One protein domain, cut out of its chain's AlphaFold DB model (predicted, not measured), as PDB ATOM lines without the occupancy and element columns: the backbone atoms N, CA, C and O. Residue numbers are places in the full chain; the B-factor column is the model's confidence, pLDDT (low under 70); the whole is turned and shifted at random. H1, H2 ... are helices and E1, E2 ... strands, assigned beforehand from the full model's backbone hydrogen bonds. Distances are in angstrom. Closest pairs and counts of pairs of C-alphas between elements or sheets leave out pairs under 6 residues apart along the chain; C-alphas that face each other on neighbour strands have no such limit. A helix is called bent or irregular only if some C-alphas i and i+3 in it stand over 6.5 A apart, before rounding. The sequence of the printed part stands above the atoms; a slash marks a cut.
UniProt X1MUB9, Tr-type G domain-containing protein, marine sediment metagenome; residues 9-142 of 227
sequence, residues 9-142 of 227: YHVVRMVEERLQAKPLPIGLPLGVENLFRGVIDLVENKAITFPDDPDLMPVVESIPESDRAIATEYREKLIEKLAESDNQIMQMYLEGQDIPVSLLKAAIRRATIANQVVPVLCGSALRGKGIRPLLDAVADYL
ATOM      1  N   TYR A   9     -46.202  28.307  44.757       93.88
ATOM      2  CA  TYR A   9     -45.946  27.849  43.395       93.88
ATOM      3  C   TYR A   9     -46.703  28.699  42.378       93.88
ATOM      4  O   TYR A   9     -46.164  29.044  41.324       93.88
ATOM      5  N   HIS A  10     -47.920  29.118  42.727       94.75
ATOM      6  CA  HIS A  10     -48.679  30.069  41.928       94.75
ATOM      7  C   HIS A  10     -47.955  31.413  41.780       94.75
ATOM      8  O   HIS A  10     -47.894  31.951  40.675       94.75
ATOM      9  N   VAL A  11     -47.371  31.947  42.860       94.31
ATOM     10  CA  VAL A  11     -46.608  33.207  42.813       94.31
ATOM     11  C   VAL A  11     -45.369  33.073  41.934       94.31
ATOM     12  O   VAL A  11     -45.142  33.939  41.092       94.31
ATOM     13  N   VAL A  12     -44.606  31.985  42.077       95.06
ATOM     14  CA  VAL A  12     -43.437  31.712  41.223       95.06
ATOM     15  C   VAL A  12     -43.842  31.709  39.748       95.06
ATOM     16  O   VAL A  12     -43.236  32.418  38.948       95.06
ATOM     17  N   ARG A  13     -44.920  30.997  39.399       95.50
ATOM     18  CA  ARG A  13     -45.433  30.956  38.026       95.50
ATOM     19  C   ARG A  13     -45.891  32.331  37.533       95.50
ATOM     20  O   ARG A  13     -45.572  32.714  36.416       95.50
ATOM     21  N   MET A  14     -46.593  33.106  38.360       95.81
ATOM     22  CA  MET A  14     -47.019  34.459  37.981       95.81
ATOM     23  C   MET A  14     -45.842  35.399  37.716       95.81
ATOM     24  O   MET A  14     -45.942  36.240  36.826       95.81
ATOM     25  N   VAL A  15     -44.752  35.295  38.484       94.69
ATOM     26  CA  VAL A  15     -43.539  36.098  38.257       94.69
ATOM     27  C   VAL A  15     -42.959  35.791  36.878       94.69
ATOM     28  O   VAL A  15     -42.643  36.713  36.129       94.69
ATOM     29  N   GLU A  16     -42.885  34.513  36.522       93.62
ATOM     30  CA  GLU A  16     -42.406  34.064  35.215       93.62
ATOM     31  C   GLU A  16     -43.333  34.526  34.077       93.62
ATOM     32  O   GLU A  16     -42.891  35.201  33.150       93.62
ATOM     33  N   GLU A  17     -44.639  34.269  34.181       95.75
ATOM     34  CA  GLU A  17     -45.617  34.575  33.125       95.75
ATOM     35  C   GLU A  17     -45.845  36.079  32.916       95.75
ATOM     36  O   GLU A  17     -46.025  36.529  31.784       95.75
ATOM     37  N   ARG A  18     -45.883  36.869  33.997       96.25
ATOM     38  CA  ARG A  18     -46.284  38.287  33.930       96.25
ATOM     39  C   ARG A  18     -45.113  39.243  33.801       96.25
ATOM     40  O   ARG A  18     -45.265  40.277  33.157       96.25
ATOM     41  N   LEU A  19     -43.991  38.944  34.454       94.12
ATOM     42  CA  LEU A  19     -42.812  39.814  34.434       94.12
ATOM     43  C   LEU A  19     -41.755  39.336  33.439       94.12
ATOM     44  O   LEU A  19     -40.788  40.060  33.227       94.12
ATOM     45  N   GLN A  20     -41.922  38.142  32.851       92.00
ATOM     46  CA  GLN A  20     -40.916  37.505  31.989       92.00
ATOM     47  C   GLN A  20     -39.545  37.394  32.678       92.00
ATOM     48  O   GLN A  20     -38.498  37.382  32.034       92.00
ATOM     49  N   ALA A  21     -39.554  37.334  34.012       93.06
ATOM     50  CA  ALA A  21     -38.367  37.142  34.828       93.06
ATOM     51  C   ALA A  21     -38.088  35.644  34.998       93.06
ATOM     52  O   ALA A  21     -38.987  34.818  34.849       93.06
ATOM     53  N   LYS A  22     -36.855  35.291  35.373       94.38
ATOM     54  CA  LYS A  22     -36.473  33.912  35.707       94.38
ATOM     55  C   LYS A  22     -36.458  33.717  37.230       94.38
ATOM     56  O   LYS A  22     -35.414  33.924  37.855       94.38
ATOM     57  N   PRO A  23     -37.590  33.362  37.868       95.94
ATOM     58  CA  PRO A  23     -37.593  33.077  39.294       95.94
ATOM     59  C   PRO A  23     -36.806  31.794  39.570       95.94
ATOM     60  O   PRO A  23     -36.976  30.778  38.887       95.94
ATOM     61  N   LEU A  24     -35.979  31.846  40.610       96.38
ATOM     62  CA  LEU A  24     -35.177  30.737  41.101       96.38
ATOM     63  C   LEU A  24     -35.581  30.440  42.551       96.38
ATOM     64  O   LEU A  24     -35.059  31.074  43.468       96.38
ATOM     65  N   PRO A  25     -36.542  29.531  42.791       96.88
ATOM     66  CA  PRO A  25     -36.896  29.111  44.142       96.88
ATOM     67  C   PRO A  25     -35.679  28.515  44.847       96.88
ATOM     68  O   PRO A  25     -35.223  27.445  44.465       96.88
ATOM     69  N   ILE A  26     -35.158  29.206  45.860       96.69
ATOM     70  CA  ILE A  26     -34.053  28.719  46.708       96.69
ATOM     71  C   ILE A  26     -34.558  28.204  48.059       96.69
ATOM     72  O   ILE A  26     -33.820  27.543  48.786       96.69
ATOM     73  N   GLY A  27     -35.830  28.461  48.379       95.75
ATOM     74  CA  GLY A  27     -36.501  27.811  49.490       95.75
ATOM     75  C   GLY A  27     -37.974  27.521  49.226       95.75
ATOM     76  O   GLY A  27     -38.638  28.252  48.490       95.75
ATOM     77  N   LEU A  28     -38.480  26.454  49.844       95.88
ATOM     78  CA  LEU A  28     -39.865  25.988  49.721       95.88
ATOM     79  C   LEU A  28     -40.594  26.060  51.063       95.88
ATOM     80  O   LEU A  28     -39.960  25.908  52.105       95.88
ATOM     81  N   PRO A  29     -41.917  26.267  51.083       95.31
ATOM     82  CA  PRO A  29     -42.660  26.282  52.334       95.31
ATOM     83  C   PRO A  29     -42.827  24.864  52.902       95.31
ATOM     84  O   PRO A  29     -43.172  23.939  52.174       95.31
ATOM     85  N   LEU A  30     -42.643  24.703  54.218       93.56
ATOM     86  CA  LEU A  30     -43.064  23.504  54.951       93.56
ATOM     87  C   LEU A  30     -44.456  23.728  55.533       93.56
ATOM     88  O   LEU A  30     -44.623  24.454  56.521       93.56
ATOM     89  N   GLY A  31     -45.438  23.071  54.920       89.25
ATOM     90  CA  GLY A  31     -46.853  23.304  55.182       89.25
ATOM     91  C   GLY A  31     -47.367  24.587  54.525       89.25
ATOM     92  O   GLY A  31     -46.615  25.384  53.965       89.25
ATOM     93  N   VAL A  32     -48.676  24.793  54.598       86.94
ATOM     94  CA  VAL A  32     -49.364  25.954  54.020       86.94
ATOM     95  C   VAL A  32     -50.344  26.532  55.028       86.94
ATOM     96  O   VAL A  32     -50.815  25.831  55.926       86.94
ATOM     97  N   GLU A  33     -50.652  27.818  54.881       88.12
ATOM     98  CA  GLU A  33     -51.631  28.516  55.712       88.12
ATOM     99  C   GLU A  33     -51.327  28.350  57.215       88.12
ATOM    100  O   GLU A  33     -50.210  28.601  57.668       88.12
ATOM    101  N   ASN A  34     -52.298  27.890  58.006       85.81
ATOM    102  CA  ASN A  34     -52.129  27.666  59.440       85.81
ATOM    103  C   ASN A  34     -51.158  26.529  59.783       85.81
ATOM    104  O   ASN A  34     -50.650  26.507  60.900       85.81
ATOM    105  N   LEU A  35     -50.879  25.620  58.844       88.81
ATOM    106  CA  LEU A  35     -49.915  24.530  59.015       88.81
ATOM    107  C   LEU A  35     -48.490  24.935  58.609       88.81
ATOM    108  O   LEU A  35     -47.575  24.116  58.692       88.81
ATOM    109  N   PHE A  36     -48.286  26.181  58.164       92.06
ATOM    110  CA  PHE A  36     -46.964  26.692  57.832       92.06
ATOM    111  C   PHE A  36     -46.074  26.759  59.080       92.06
ATOM    112  O   PHE A  36     -46.262  27.588  59.980       92.06
ATOM    113  N   ARG A  37     -45.070  25.883  59.114       91.31
ATOM    114  CA  ARG A  37     -44.179  25.697  60.269       91.31
ATOM    115  C   ARG A  37     -42.711  25.961  59.967       91.31
ATOM    116  O   ARG A  37     -41.920  26.093  60.895       91.31
ATOM    117  N   GLY A  38     -42.332  26.041  58.697       93.44
ATOM    118  CA  GLY A  38     -40.926  26.066  58.322       93.44
ATOM    119  C   GLY A  38     -40.679  26.390  56.863       93.44
ATOM    120  O   GLY A  38     -41.608  26.613  56.088       93.44
ATOM    121  N   VAL A  39     -39.407  26.376  56.498       95.69
ATOM    122  CA  VAL A  39     -38.938  26.492  55.120       95.69
ATOM    123  C   VAL A  39     -37.911  25.402  54.838       95.69
ATOM    124  O   VAL A  39     -37.119  25.056  55.708       95.69
ATOM    125  N   ILE A  40     -37.923  24.851  53.633       96.56
ATOM    126  CA  ILE A  40     -36.860  23.995  53.111       96.56
ATOM    127  C   ILE A  40     -35.856  24.907  52.427       96.56
ATOM    128  O   ILE A  40     -36.236  25.632  51.514       96.56
ATOM    129  N   ASP A  41     -34.601  24.863  52.845       96.44
ATOM    130  CA  ASP A  41     -33.482  25.459  52.128       96.44
ATOM    131  C   ASP A  41     -32.989  24.461  51.072       96.44
ATOM    132  O   ASP A  41     -32.437  23.403  51.395       96.44
ATOM    133  N   LEU A  42     -33.205  24.794  49.796       96.12
ATOM    134  CA  LEU A  42     -32.805  23.954  48.668       96.12
ATOM    135  C   LEU A  42     -31.315  24.049  48.359       96.12
ATOM    136  O   LEU A  42     -30.807  23.185  47.652       96.12
ATOM    137  N   VAL A  43     -30.610  25.064  48.860       95.25
ATOM    138  CA  VAL A  43     -29.173  25.266  48.648       95.25
ATOM    139  C   VAL A  43     -28.398  24.391  49.626       95.25
ATOM    140  O   VAL A  43     -27.568  23.579  49.208       95.25
ATOM    141  N   GLU A  44     -28.736  24.467  50.914       94.31
ATOM    142  CA  GLU A  44     -28.125  23.636  51.961       94.31
ATOM    143  C   GLU A  44     -28.738  22.237  52.104       94.31
ATOM    144  O   GLU A  44     -28.157  21.392  52.784       94.31
ATOM    145  N   ASN A  45     -29.869  21.976  51.441       94.38
ATOM    146  CA  ASN A  45     -30.623  20.722  51.508       94.38
ATOM    147  C   ASN A  45     -31.112  20.372  52.926       94.38
ATOM    148  O   ASN A  45     -30.961  19.240  53.397       94.38
ATOM    149  N   LYS A  46     -31.667  21.359  53.633       95.38
ATOM    150  CA  LYS A  46     -32.120  21.223  55.026       95.38
ATOM    151  C   LYS A  46     -33.501  21.827  55.212       95.38
ATOM    152  O   LYS A  46     -33.903  22.725  54.480       95.38
ATOM    153  N   ALA A  47     -34.218  21.357  56.221       95.94
ATOM    154  CA  ALA A  47     -35.430  21.996  56.703       95.94
ATOM    155  C   ALA A  47     -35.091  22.929  57.868       95.94
ATOM    156  O   ALA A  47     -34.262  22.613  58.718       95.94
ATOM    157  N   ILE A  48     -35.744  24.084  57.904       94.81
ATOM    158  CA  ILE A  48     -35.679  25.040  59.003       94.81
ATOM    159  C   ILE A  48     -37.092  25.189  59.543       94.81
ATOM    160  O   ILE A  48     -37.970  25.729  58.863       94.81
ATOM    161  N   THR A  49     -37.324  24.714  60.760       93.50
ATOM    162  CA  THR A  49     -38.607  24.849  61.447       93.50
ATOM    163  C   THR A  49     -38.556  25.953  62.489       93.50
ATOM    164  O   THR A  49     -37.546  26.193  63.152       93.50
ATOM    165  N   PHE A  50     -39.665  26.681  62.587       91.12
ATOM    166  CA  PHE A  50     -39.820  27.809  63.494       91.12
ATOM    167  C   PHE A  50     -40.834  27.427  64.572       91.12
ATOM    168  O   PHE A  50     -42.012  27.221  64.232       91.12
ATOM    169  N   PRO A  51     -40.401  27.340  65.841       86.25
ATOM    170  CA  PRO A  51     -41.310  27.189  66.967       86.25
ATOM    171  C   PRO A  51     -42.366  28.303  66.983       86.25
ATOM    172  O   PRO A  51     -42.153  29.388  66.443       86.25
ATOM    173  N   ASP A  52     -43.524  28.027  67.582       83.25
ATOM    174  CA  ASP A  52     -44.577  29.042  67.740       83.25
ATOM    175  C   ASP A  52     -44.272  30.033  68.872       83.25
ATOM    176  O   ASP A  52     -44.842  31.122  68.903       83.25
ATOM    177  N   ASP A  53     -43.362  29.666  69.775       82.94
ATOM    178  CA  ASP A  53     -42.814  30.569  70.778       82.94
ATOM    179  C   ASP A  53     -41.756  31.487  70.127       82.94
ATOM    180  O   ASP A  53     -40.741  30.983  69.635       82.94
ATOM    181  N   PRO A  54     -41.978  32.816  70.094       75.19
ATOM    182  CA  PRO A  54     -41.065  33.768  69.467       75.19
ATOM    183  C   PRO A  54     -39.706  33.885  70.174       75.19
ATOM    184  O   PRO A  54     -38.761  34.370  69.551       75.19
ATOM    185  N   ASP A  55     -39.589  33.443  71.430       77.62
ATOM    186  CA  ASP A  55     -38.328  33.465  72.179       77.62
ATOM    187  C   ASP A  55     -37.432  32.257  71.849       77.62
ATOM    188  O   ASP A  55     -36.245  32.229  72.194       77.62
ATOM    189  N   LEU A  56     -37.974  31.249  71.155       83.38
ATOM    190  CA  LEU A  56     -37.228  30.064  70.753       83.38
ATOM    191  C   LEU A  56     -36.540  30.251  69.398       83.38
ATOM    192  O   LEU A  56     -37.080  30.791  68.432       83.38
ATOM    193  N   MET A  57     -35.319  29.729  69.313       85.31
ATOM    194  CA  MET A  57     -34.523  29.791  68.093       85.31
ATOM    195  C   MET A  57     -35.040  28.809  67.027       85.31
ATOM    196  O   MET A  57     -35.515  27.723  67.371       85.31
ATOM    197  N   PRO A  58     -34.896  29.139  65.728       88.69
ATOM    198  CA  PRO A  58     -35.189  28.207  64.645       88.69
ATOM    199  C   PRO A  58     -34.345  26.934  64.758       88.69
ATOM    200  O   PRO A  58     -33.153  27.003  65.072       88.69
ATOM    201  N   VAL A  59     -34.948  25.789  64.442       92.38
ATOM    202  CA  VAL A  59     -34.285  24.483  64.458       92.38
ATOM    203  C   VAL A  59     -33.971  24.072  63.026       92.38
ATOM    204  O   VAL A  59     -34.828  24.140  62.148       92.38
ATOM    205  N   VAL A  60     -32.725  23.663  62.788       94.19
ATOM    206  CA  VAL A  60     -32.288  23.122  61.498       94.19
ATOM    207  C   VAL A  60     -32.295  21.604  61.586       94.19
ATOM    208  O   VAL A  60     -31.631  21.027  62.447       94.19
ATOM    209  N   GLU A  61     -33.024  20.958  60.688       94.38
ATOM    210  CA  GLU A  61     -33.233  19.514  60.681       94.38
ATOM    211  C   GLU A  61     -33.208  18.936  59.259       94.38
ATOM    212  O   GLU A  61     -33.125  19.651  58.255       94.38
ATOM    213  N   SER A  62     -33.239  17.608  59.161       95.12
ATOM    214  CA  SER A  62     -33.378  16.927  57.877       95.12
ATOM    215  C   SER A  62     -34.759  17.174  57.279       95.12
ATOM    216  O   SER A  62     -35.754  17.208  58.002       95.12
ATOM    217  N   ILE A  63     -34.830  17.263  55.953       94.62
ATOM    218  CA  ILE A  63     -36.100  17.409  55.237       94.62
ATOM    219  C   ILE A  63     -37.032  16.233  55.591       94.62
ATOM    220  O   ILE A  63     -36.594  15.080  55.489       94.62
ATOM    221  N   PRO A  64     -38.288  16.498  56.011       93.00
ATOM    222  CA  PRO A  64     -39.263  15.452  56.301       93.00
ATOM    223  C   PRO A  64     -39.485  14.527  55.104       93.00
ATOM    224  O   PRO A  64     -39.481  14.969  53.957       93.00
ATOM    225  N   GLU A  65     -39.743  13.247  55.367       93.00
ATOM    226  CA  GLU A  65     -39.898  12.249  54.301       93.00
ATOM    227  C   GLU A  65     -41.051  12.575  53.340       93.00
ATOM    228  O   GLU A  65     -40.935  12.358  52.137       93.00
ATOM    229  N   SER A  66     -42.124  13.185  53.856       91.75
ATOM    230  CA  SER A  66     -43.264  13.669  53.067       91.75
ATOM    231  C   SER A  66     -42.884  14.690  51.998       91.75
ATOM    232  O   SER A  66     -43.530  14.753  50.956       91.75
ATOM    233  N   ASP A  67     -41.849  15.488  52.254       92.88
ATOM    234  CA  ASP A  67     -41.462  16.628  51.424       92.88
ATOM    235  C   ASP A  67     -40.179  16.355  50.624       92.88
ATOM    236  O   ASP A  67     -39.812  17.146  49.752       92.88
ATOM    237  N   ARG A  68     -39.504  15.222  50.873       93.00
ATOM    238  CA  ARG A  68     -38.226  14.866  50.237       93.00
ATOM    239  C   ARG A  68     -38.333  14.811  48.715       93.00
ATOM    240  O   ARG A  68     -37.469  15.352  48.039       93.00
ATOM    241  N   ALA A  69     -39.389  14.196  48.182       94.94
ATOM    242  CA  ALA A  69     -39.577  14.067  46.735       94.94
ATOM    243  C   ALA A  69     -39.677  15.439  46.045       94.94
ATOM    244  O   ALA A  69     -38.980  15.693  45.066       94.94
ATOM    245  N   ILE A  70     -40.481  16.346  46.611       93.81
ATOM    246  CA  ILE A  70     -40.659  17.706  46.090       93.81
ATOM    247  C   ILE A  70     -39.362  18.507  46.242       93.81
ATOM    248  O   ILE A  70     -38.961  19.211  45.319       93.81
ATOM    249  N   ALA A  71     -38.675  18.393  47.381       94.88
ATOM    250  CA  ALA A  71     -37.407  19.080  47.594       94.88
ATOM    251  C   ALA A  71     -36.336  18.645  46.583       94.88
ATOM    252  O   ALA A  71     -35.645  19.503  46.037       94.88
ATOM    253  N   THR A  72     -36.229  17.345  46.290       94.88
ATOM    254  CA  THR A  72     -35.314  16.827  45.263       94.88
ATOM    255  C   THR A  72     -35.671  17.370  43.882       94.88
ATOM    256  O   THR A  72     -34.807  17.940  43.224       94.88
ATOM    257  N   GLU A  73     -36.943  17.294  43.480       95.31
ATOM    258  CA  GLU A  73     -37.410  17.806  42.183       95.31
ATOM    259  C   GLU A  73     -37.090  19.300  42.007       95.31
ATOM    260  O   GLU A  73     -36.573  19.734  40.978       95.31
ATOM    261  N   TYR A  74     -37.378  20.120  43.019       95.81
ATOM    262  CA  TYR A  74     -37.112  21.556  42.949       95.81
ATOM    263  C   TYR A  74     -35.627  21.897  43.060       95.81
ATOM    264  O   TYR A  74     -35.202  22.900  42.486       95.81
ATOM    265  N   ARG A  75     -34.828  21.081  43.755       95.25
ATOM    266  CA  ARG A  75     -33.370  21.233  43.783       95.25
ATOM    267  C   ARG A  75     -32.764  20.934  42.413       95.25
ATOM    268  O   ARG A  75     -31.902  21.688  41.973       95.25
ATOM    269  N   GLU A  76     -33.239  19.902  41.721       93.88
ATOM    270  CA  GLU A  76     -32.839  19.612  40.340       93.88
ATOM    271  C   GLU A  76     -33.200  20.770  39.405       93.88
ATOM    272  O   GLU A  76     -32.323  21.282  38.714       93.88
ATOM    273  N   LYS A  77     -34.438  21.283  39.474       94.38
ATOM    274  CA  LYS A  77     -34.864  22.466  38.699       94.38
ATOM    275  C   LYS A  77     -34.048  23.720  39.017       94.38
ATOM    276  O   LYS A  77     -33.799  24.533  38.130       94.38
ATOM    277  N   LEU A  78     -33.654  23.916  40.278       95.56
ATOM    278  CA  LEU A  78     -32.781  25.021  40.680       95.56
ATOM    279  C   LEU A  78     -31.416  24.902  39.998       95.56
ATOM    280  O   LEU A  78     -30.917  25.895  39.472       95.56
ATOM    281  N   ILE A  79     -30.827  23.705  39.993       94.62
ATOM    282  CA  ILE A  79     -29.522  23.459  39.372       94.62
ATOM    283  C   ILE A  79     -29.618  23.613  37.852       94.62
ATOM    284  O   ILE A  79     -28.779  24.289  37.265       94.62
ATOM    285  N   GLU A  80     -30.661  23.062  37.233       93.50
ATOM    286  CA  GLU A  80     -30.930  23.167  35.795       93.50
ATOM    287  C   GLU A  80     -31.060  24.633  35.353       93.50
ATOM    288  O   GLU A  80     -30.340  25.085  34.464       93.50
ATOM    289  N   LYS A  81     -31.898  25.427  36.037       93.31
ATOM    290  CA  LYS A  81     -32.053  26.861  35.740       93.31
ATOM    291  C   LYS A  81     -30.754  27.642  35.934       93.31
ATOM    292  O   LYS A  81     -30.485  28.596  35.203       93.31
ATOM    293  N   LEU A  82     -29.953  27.272  36.932       94.25
ATOM    294  CA  LEU A  82     -28.685  27.941  37.203       94.25
ATOM    295  C   LEU A  82     -27.606  27.571  36.175       94.25
ATOM    296  O   LEU A  82     -26.812  28.434  35.805       94.25
ATOM    297  N   ALA A  83     -27.615  26.335  35.668       94.06
ATOM    298  CA  ALA A  83     -26.728  25.874  34.603       94.06
ATOM    299  C   ALA A  83     -26.875  26.708  33.319       94.06
ATOM    300  O   ALA A  83     -25.882  26.967  32.649       94.06
ATOM    301  N   GLU A  84     -28.069  27.220  33.004       91.62
ATOM    302  CA  GLU A  84     -28.258  28.122  31.854       91.62
ATOM    303  C   GLU A  84     -27.458  29.431  31.959       91.62
ATOM    304  O   GLU A  84     -27.171  30.068  30.947       91.62
ATOM    305  N   SER A  85     -27.159  29.874  33.185       89.69
ATOM    306  CA  SER A  85     -26.535  31.175  33.457       89.69
ATOM    307  C   SER A  85     -25.077  31.056  33.911       89.69
ATOM    308  O   SER A  85     -24.352  32.049  33.893       89.69
ATOM    309  N   ASP A  86     -24.631  29.861  34.307       92.44
ATOM    310  CA  ASP A  86     -23.296  29.626  34.850       92.44
ATOM    311  C   ASP A  86     -22.633  28.380  34.238       92.44
ATOM    312  O   ASP A  86     -23.009  27.241  34.518       92.44
ATOM    313  N   ASN A  87     -21.595  28.605  33.427       91.38
ATOM    314  CA  ASN A  87     -20.890  27.545  32.699       91.38
ATOM    315  C   ASN A  87     -20.275  26.478  33.618       91.38
ATOM    316  O   ASN A  87     -20.194  25.315  33.229       91.38
ATOM    317  N   GLN A  88     -19.829  26.859  34.821       93.00
ATOM    318  CA  GLN A  88     -19.212  25.912  35.747       93.00
ATOM    319  C   GLN A  88     -20.266  24.960  36.318       93.00
ATOM    320  O   GLN A  88     -20.038  23.752  36.377       93.00
ATOM    321  N   ILE A  89     -21.436  25.492  36.682       94.19
ATOM    322  CA  ILE A  89     -22.584  24.683  37.109       94.19
ATOM    323  C   ILE A  89     -23.067  23.782  35.969       94.19
ATOM    324  O   ILE A  89     -23.311  22.600  36.198       94.19
ATOM    325  N   MET A  90     -23.137  24.306  34.740       93.81
ATOM    326  CA  MET A  90     -23.546  23.535  33.563       93.81
ATOM    327  C   MET A  90     -22.660  22.317  33.324       93.81
ATOM    328  O   MET A  90     -23.171  21.219  33.117       93.81
ATOM    329  N   GLN A  91     -21.341  22.493  33.380       93.56
ATOM    330  CA  GLN A  91     -20.412  21.389  33.168       93.56
ATOM    331  C   GLN A  91     -20.581  20.296  34.234       93.56
ATOM    332  O   GLN A  91     -20.733  19.128  33.888       93.56
ATOM    333  N   MET A  92     -20.623  20.672  35.518       93.00
ATOM    334  CA  MET A  92     -20.801  19.707  36.611       93.00
ATOM    335  C   MET A  92     -22.137  18.962  36.516       93.00
ATOM    336  O   MET A  92     -22.186  17.758  36.756       93.00
ATOM    337  N   TYR A  93     -23.203  19.664  36.122       92.19
ATOM    338  CA  TYR A  93     -24.524  19.076  35.921       92.19
ATOM    339  C   TYR A  93     -24.530  18.033  34.792       92.19
ATOM    340  O   TYR A  93     -25.026  16.926  34.988       92.19
ATOM    341  N   LEU A  94     -23.924  18.342  33.638       92.25
ATOM    342  CA  LEU A  94     -23.821  17.409  32.504       92.25
ATOM    343  C   LEU A  94     -22.959  16.179  32.821       92.25
ATOM    344  O   LEU A  94     -23.224  15.089  32.317       92.25
ATOM    345  N   GLU A  95     -21.935  16.350  33.656       92.75
ATOM    346  CA  GLU A  95     -21.061  15.269  34.123       92.75
ATOM    347  C   GLU A  95     -21.682  14.453  35.277       92.75
ATOM    348  O   GLU A  95     -21.089  13.464  35.710       92.75
ATOM    349  N   GLY A  96     -22.863  14.840  35.778       89.19
ATOM    350  CA  GLY A  96     -23.532  14.183  36.904       89.19
ATOM    351  C   GLY A  96     -22.764  14.304  38.225       89.19
ATOM    352  O   GLY A  96     -22.878  13.430  39.083       89.19
ATOM    353  N   GLN A  97     -21.943  15.346  38.376       90.56
ATOM    354  CA  GLN A  97     -21.145  15.585  39.576       90.56
ATOM    355  C   GLN A  97     -21.941  16.336  40.645       90.56
ATOM    356  O   GLN A  97     -22.716  17.248  40.350       90.56
ATOM    357  N   ASP A  98     -21.670  16.013  41.909       87.88
ATOM    358  CA  ASP A  98     -22.223  16.754  43.039       87.88
ATOM    359  C   ASP A  98     -21.682  18.188  43.080       87.88
ATOM    360  O   ASP A  98     -20.473  18.428  43.135       87.88
ATOM    361  N   ILE A  99     -22.595  19.159  43.111       92.44
ATOM    362  CA  ILE A  99     -22.256  20.581  43.187       92.44
ATOM    363  C   ILE A  99     -22.115  20.986  44.661       92.44
ATOM    364  O   ILE A  99     -23.097  20.925  45.414       92.44
ATOM    365  N   PRO A 100     -20.933  21.453  45.104       94.25
ATOM    366  CA  PRO A 100     -20.745  21.877  46.482       94.25
ATOM    367  C   PRO A 100     -21.553  23.145  46.787       94.25
ATOM    368  O   PRO A 100     -21.662  24.055  45.965       94.25
ATOM    369  N   VAL A 101     -22.068  23.239  48.015       94.50
ATOM    370  CA  VAL A 101     -22.930  24.346  48.476       94.50
ATOM    371  C   VAL A 101     -22.284  25.719  48.271       94.50
ATOM    372  O   VAL A 101     -22.949  26.657  47.841       94.50
ATOM    373  N   SER A 102     -20.984  25.849  48.542       95.00
ATOM    374  CA  SER A 102     -20.247  27.107  48.360       95.00
ATOM    375  C   SER A 102     -20.232  27.569  46.902       95.00
ATOM    376  O   SER A 102     -20.411  28.756  46.628       95.00
ATOM    377  N   LEU A 103     -20.064  26.633  45.967       94.50
ATOM    378  CA  LEU A 103     -20.096  26.925  44.541       94.50
ATOM    379  C   LEU A 103     -21.510  27.286  44.088       94.50
ATOM    380  O   LEU A 103     -21.677  28.250  43.345       94.50
ATOM    381  N   LEU A 104     -22.514  26.560  44.587       95.25
ATOM    382  CA  LEU A 104     -23.917  26.839  44.302       95.25
ATOM    383  C   LEU A 104     -24.298  28.258  44.747       95.25
ATOM    384  O   LEU A 104     -24.834  29.028  43.952       95.25
ATOM    385  N   LYS A 105     -23.929  28.652  45.976       96.25
ATOM    386  CA  LYS A 105     -24.141  30.016  46.484       96.25
ATOM    387  C   LYS A 105     -23.441  31.072  45.626       96.25
ATOM    388  O   LYS A 105     -24.046  32.086  45.280       96.25
ATOM    389  N   ALA A 106     -22.185  30.831  45.245       95.50
ATOM    390  CA  ALA A 106     -21.420  31.758  44.415       95.50
ATOM    391  C   ALA A 106     -22.031  31.934  43.013       95.50
ATOM    392  O   ALA A 106     -22.076  33.053  42.503       95.50
ATOM    393  N   ALA A 107     -22.528  30.855  42.404       96.25
ATOM    394  CA  ALA A 107     -23.208  30.903  41.113       96.25
ATOM    395  C   ALA A 107     -24.548  31.651  41.202       96.25
ATOM    396  O   ALA A 107     -24.802  32.537  40.386       96.25
ATOM    397  N   ILE A 108     -25.357  31.394  42.240       96.69
ATOM    398  CA  ILE A 108     -26.597  32.149  42.494       96.69
ATOM    399  C   ILE A 108     -26.288  33.641  42.641       96.69
ATOM    400  O   ILE A 108     -26.952  34.467  42.015       96.69
ATOM    401  N   ARG A 109     -25.253  34.004  43.413       96.62
ATOM    402  CA  ARG A 109     -24.820  35.398  43.580       96.62
ATOM    403  C   ARG A 109     -24.463  36.041  42.238       96.62
ATOM    404  O   ARG A 109     -24.981  37.111  41.933       96.62
ATOM    405  N   ARG A 110     -23.624  35.395  41.417       94.94
ATOM    406  CA  ARG A 110     -23.241  35.917  40.090       94.94
ATOM    407  C   ARG A 110     -24.459  36.159  39.203       94.94
ATOM    408  O   ARG A 110     -24.612  37.257  38.672       94.94
ATOM    409  N   ALA A 111     -25.340  35.167  39.098       95.69
ATOM    410  CA  ALA A 111     -26.540  35.256  38.273       95.69
ATOM    411  C   ALA A 111     -27.534  36.315  38.797       95.69
ATOM    412  O   ALA A 111     -28.197  36.989  38.007       95.69
ATOM    413  N   THR A 112     -27.603  36.511  40.119       95.81
ATOM    414  CA  THR A 112     -28.436  37.549  40.755       95.81
ATOM    415  C   THR A 112     -27.890  38.948  40.471       95.81
ATOM    416  O   THR A 112     -28.642  39.830  40.063       95.81
ATOM    417  N   ILE A 113     -26.579  39.161  40.624       95.06
ATOM    418  CA  ILE A 113     -25.925  40.453  40.348       95.06
ATOM    419  C   ILE A 113     -26.029  40.814  38.861       95.06
ATOM    420  O   ILE A 113     -26.267  41.971  38.522       95.06
ATOM    421  N   ALA A 114     -25.920  39.821  37.974       93.62
ATOM    422  CA  ALA A 114     -26.119  39.985  36.535       93.62
ATOM    423  C   ALA A 114     -27.597  40.163  36.130       93.62
ATOM    424  O   ALA A 114     -27.884  40.321  34.943       93.62
ATOM    425  N   ASN A 115     -28.531  40.134  37.090       93.00
ATOM    426  CA  ASN A 115     -29.974  40.226  36.871       93.00
ATOM    427  C   ASN A 115     -30.517  39.160  35.892       93.00
ATOM    428  O   ASN A 115     -31.461  39.405  35.145       93.00
ATOM    429  N   GLN A 116     -29.895  37.978  35.873       93.62
ATOM    430  CA  GLN A 116     -30.299  36.849  35.029       93.62
ATOM    431  C   GLN A 116     -31.326  35.957  35.724       93.62
ATOM    432  O   GLN A 116     -32.158  35.346  35.058       93.62
ATOM    433  N   VAL A 117     -31.275  35.891  37.056       95.00
ATOM    434  CA  VAL A 117     -32.204  35.123  37.891       95.00
ATOM    435  C   VAL A 117     -32.647  35.949  39.090       95.00
ATOM    436  O   VAL A 117     -31.935  36.840  39.549       95.00
ATOM    437  N   VAL A 118     -33.820  35.620  39.625       95.88
ATOM    438  CA  VAL A 118     -34.368  36.246  40.832       95.88
ATOM    439  C   VAL A 118     -34.545  35.171  41.904       95.88
ATOM    440  O   VAL A 118     -35.476  34.371  41.787       95.88
ATOM    441  N   PRO A 119     -33.687  35.119  42.942       96.50
ATOM    442  CA  PRO A 119     -33.853  34.182  44.048       96.50
ATOM    443  C   PRO A 119     -35.195  34.394  44.756       96.50
ATOM    444  O   PRO A 119     -35.518  35.503  45.182       96.50
ATOM    445  N   VAL A 120     -35.980  33.326  44.894       96.62
ATOM    446  CA  VAL A 120     -37.295  33.355  45.545       96.62
ATOM    447  C   VAL A 120     -37.235  32.579  46.854       96.62
ATOM    448  O   VAL A 120     -36.882  31.398  46.885       96.62
ATOM    449  N   LEU A 121     -37.622  33.258  47.932       95.56
ATOM    450  CA  LEU A 121     -37.791  32.694  49.266       95.56
ATOM    451  C   LEU A 121     -39.258  32.775  49.691       95.56
ATOM    452  O   LEU A 121     -40.063  33.495  49.098       95.56
ATOM    453  N   CYS A 122     -39.601  32.069  50.763       94.12
ATOM    454  CA  CYS A 122     -40.918  32.134  51.379       94.12
ATOM    455  C   CYS A 122     -40.818  32.327  52.894       94.12
ATOM    456  O   CYS A 122     -39.797  32.056  53.519       94.12
ATOM    457  N   GLY A 123     -41.897  32.834  53.490       93.31
ATOM    458  CA  GLY A 123     -41.957  33.095  54.922       93.31
ATOM    459  C   GLY A 123     -43.283  33.698  55.377       93.31
ATOM    460  O   GLY A 123     -44.221  33.911  54.597       93.31
ATOM    461  N   SER A 124     -43.353  33.983  56.673       92.12
ATOM    462  CA  SER A 124     -44.388  34.789  57.314       92.12
ATOM    463  C   SER A 124     -43.723  35.796  58.251       92.12
ATOM    464  O   SER A 124     -43.383  35.474  59.387       92.12
ATOM    465  N   ALA A 125     -43.560  37.032  57.772       90.06
ATOM    466  CA  ALA A 125     -42.983  38.113  58.570       90.06
ATOM    467  C   ALA A 125     -43.828  38.424  59.819       90.06
ATOM    468  O   ALA A 125     -43.270  38.693  60.876       90.06
ATOM    469  N   LEU A 126     -45.160  38.318  59.717       87.50
ATOM    470  CA  LEU A 126     -46.076  38.570  60.835       87.50
ATOM    471  C   LEU A 126     -45.873  37.582  61.992       87.50
ATOM    472  O   LEU A 126     -45.985  37.972  63.147       87.50
ATOM    473  N   ARG A 127     -45.561  36.318  61.682       86.25
ATOM    474  CA  ARG A 127     -45.292  35.270  62.680       86.25
ATOM    475  C   ARG A 127     -43.798  35.071  62.962       86.25
ATOM    476  O   ARG A 127     -43.435  34.079  63.577       86.25
ATOM    477  N   GLY A 128     -42.925  35.943  62.453       86.81
ATOM    478  CA  GLY A 128     -41.474  35.824  62.640       86.81
ATOM    479  C   GLY A 128     -40.809  34.641  61.917       86.81
ATOM    480  O   GLY A 128     -39.638  34.357  62.153       86.81
ATOM    481  N   LYS A 129     -41.512  33.948  61.011       90.62
ATOM    482  CA  LYS A 129     -41.028  32.722  60.355       90.62
ATOM    483  C   LYS A 129     -40.367  33.050  59.013       90.62
ATOM    484  O   LYS A 129     -40.992  33.663  58.149       90.62
ATOM    485  N   GLY A 130     -39.120  32.626  58.808       88.12
ATOM    486  CA  GLY A 130     -38.381  32.837  57.551       88.12
ATOM    487  C   GLY A 130     -37.618  34.167  57.439       88.12
ATOM    488  O   GLY A 130     -37.000  34.417  56.409       88.12
ATOM    489  N   ILE A 131     -37.598  35.000  58.489       91.00
ATOM    490  CA  ILE A 131     -36.851  36.275  58.490       91.00
ATOM    491  C   ILE A 131     -35.338  36.032  58.466       91.00
ATOM    492  O   ILE A 131     -34.623  36.678  57.710       91.00
ATOM    493  N   ARG A 132     -34.839  35.086  59.267       88.44
ATOM    494  CA  ARG A 132     -33.403  34.784  59.321       88.44
ATOM    495  C   ARG A 132     -32.856  34.261  57.979       88.44
ATOM    496  O   ARG A 132     -31.935  34.895  57.478       88.44
ATOM    497  N   PRO A 133     -33.470  33.248  57.331       92.25
ATOM    498  CA  PRO A 133     -33.070  32.838  55.982       92.25
ATOM    499  C   PRO A 133     -33.094  33.976  54.954       92.25
ATOM    500  O   PRO A 133     -32.252  34.019  54.064       92.25
ATOM    501  N   LEU A 134     -34.033  34.921  55.076       94.69
ATOM    502  CA  LEU A 134     -34.068  36.104  54.216       94.69
ATOM    503  C   LEU A 134     -32.854  37.018  54.442       94.69
ATOM    504  O   LEU A 134     -32.276  37.498  53.473       94.69
ATOM    505  N   LEU A 135     -32.462  37.261  55.695       94.56
ATOM    506  CA  LEU A 135     -31.281  38.074  56.015       94.56
ATOM    507  C   LEU A 135     -29.983  37.397  55.563       94.56
ATOM    508  O   LEU A 135     -29.110  38.066  55.011       94.56
ATOM    509  N   ASP A 136     -29.889  36.079  55.733       94.06
ATOM    510  CA  ASP A 136     -28.752  35.294  55.249       94.06
ATOM    511  C   ASP A 136     -28.670  35.368  53.711       94.06
ATOM    512  O   ASP A 136     -27.615  35.656  53.153       94.06
ATOM    513  N   ALA A 137     -29.805  35.249  53.013       95.62
ATOM    514  CA  ALA A 137     -29.880  35.410  51.559       95.62
ATOM    515  C   ALA A 137     -29.520  36.829  51.080       95.62
ATOM    516  O   ALA A 137     -28.927  36.985  50.011       95.62
ATOM    517  N   VAL A 138     -29.848  37.868  51.856       95.75
ATOM    518  CA  VAL A 138     -29.419  39.248  51.575       95.75
ATOM    519  C   VAL A 138     -27.897  39.350  51.610       95.75
ATOM    520  O   VAL A 138     -27.313  39.923  50.692       95.75
ATOM    521  N   ALA A 139     -27.251  38.776  52.627       95.31
ATOM    522  CA  ALA A 139     -25.795  38.784  52.727       95.31
ATOM    523  C   ALA A 139     -25.134  37.946  51.618       95.31
ATOM    524  O   ALA A 139     -24.168  38.395  50.997       95.31
ATOM    525  N   ASP A 140     -25.679  36.762  51.333       95.25
ATOM    526  CA  ASP A 140     -25.091  35.812  50.388       95.25
ATOM    527  C   ASP A 140     -25.256  36.260  48.922       95.25
ATOM    528  O   ASP A 140     -24.309  36.171  48.132       95.25
ATOM    529  N   TYR A 141     -26.429  36.778  48.535       96.19
ATOM    530  CA  TYR A 141     -26.785  36.941  47.117       96.19
ATOM    531  C   TYR A 141     -26.883  38.389  46.625       96.19
ATOM    532  O   TYR A 141     -26.734  38.608  45.422       96.19
ATOM    533  N   LEU A 142     -27.108  39.383  47.496       95.25
ATOM    534  CA  LEU A 142     -27.210  40.778  47.048       95.25
ATOM    535  C   LEU A 142     -25.834  41.432  46.824       95.25
ATOM    536  O   LEU A 142     -24.857  41.096  47.506       95.25
TER     537      LEU A 142
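AT A GLANCE: This is residues 9 to 142 of the 227 residues of the protein "Tr-type G domain-containing protein" of marine sediment metagenome (UniProt X1MUB9). A four-strand antiparallel meander, E2 to E5, has the longest helix, H2, packed along one face; a small parallel pair of strands, E1 and E6, adjoins it at E2, since E1 comes just before E2 in the chain and runs on into it at an angle of 52 degrees. H1 packs on E1, while H3 and H4 gather by the last residues of H2, at the end of the long axis opposite the loop of residues 50 to 58; H5 packs on H4 and grazes the meander. The 134 printed residues hold five named helices and six named strands, in the order H1 E1 E2 E3 E4 E5 H2 H3 H4 E6 H5, a mixed class of helices and strands. The whole is compact, with a radius of gyration of the C-alphas of 14.9 A and spans of 44 by 32 by 27 A.

HOW THE PARTS SIT: E2, residues 27 to 30, E3, 38 to 41, E4, 46 to 49, and E5, 59 to 61, form a meander, each strand the antiparallel neighbour of the one before; each successive pair is a hairpin. N 28 and O 40 are 2.9 A apart, N 39 and O 48 2.8 A, and N 47 and O 61 2.9 A, within hydrogen-bond range. From edge to edge the strands' lines turn by 81 degrees. H2, residues 65 to 83, is on one face, making two layers, at a height over the sheet of 9.2 A; it runs along the strands, at 15 degrees to E2 on the local plane. H2 is irregular, C-alphas 66 and 69 being 7.3 A apart. E1, residues 23 to 25, runs on into E2 at 52 degrees and is the parallel neighbour of E6, residues 118 to 120, with N 24 and O 118 2.8 A apart. The closest C-alphas of E1 and H2 are those of Leu 24 and Leu 78, 6.2 A; those of E1 and H1, residues 9 to 19, are Pro 23 and Val 12, 6.3 A. H1 touches no helix. With residues 79 to 83 alone, H2 touches H3, residues 87 to 94, at a steep tilt of 50 degrees, opposite ways, closest at C-alphas 83 and 90, 4.1 A. H4, residues 101 to 113, touches H5, residues 131 to 141, about perpendicular at 76 degrees, closest at C-alphas 109 and 141, 4.3 A. H5 only grazes the meander's sheet, with residues 133 to 134. Every O i to N i+4 pair is within hydrogen-bond range in H1, H3, H4 and H5, and 13 of 15 in H2.

IN THESE COORDINATES: H2 is 27.3 A long, from C-alpha 65 at (-39.898, 12.249, 54.301) to C-alpha 83 at (-26.728, 25.874, 34.603). H4 measures 18.3 A, H1 15.3 A, H5 15.2 A and H3 10.6 A. E4 measures 9.8 A, E3 9.7 A and E2 9.6 A; E1, E5 and E6 measure 6.3 A each. H1 begins at C-alpha 9, (-45.946, 27.849, 43.395).

THE WHOLE: The C-alphas of Asp 55 and Glu 95, the two farthest apart, are 45.6 A apart. The printed part has no cut, and no link is long. The mean pLDDT of the printed part is 93.0, and no printed residue is under 70.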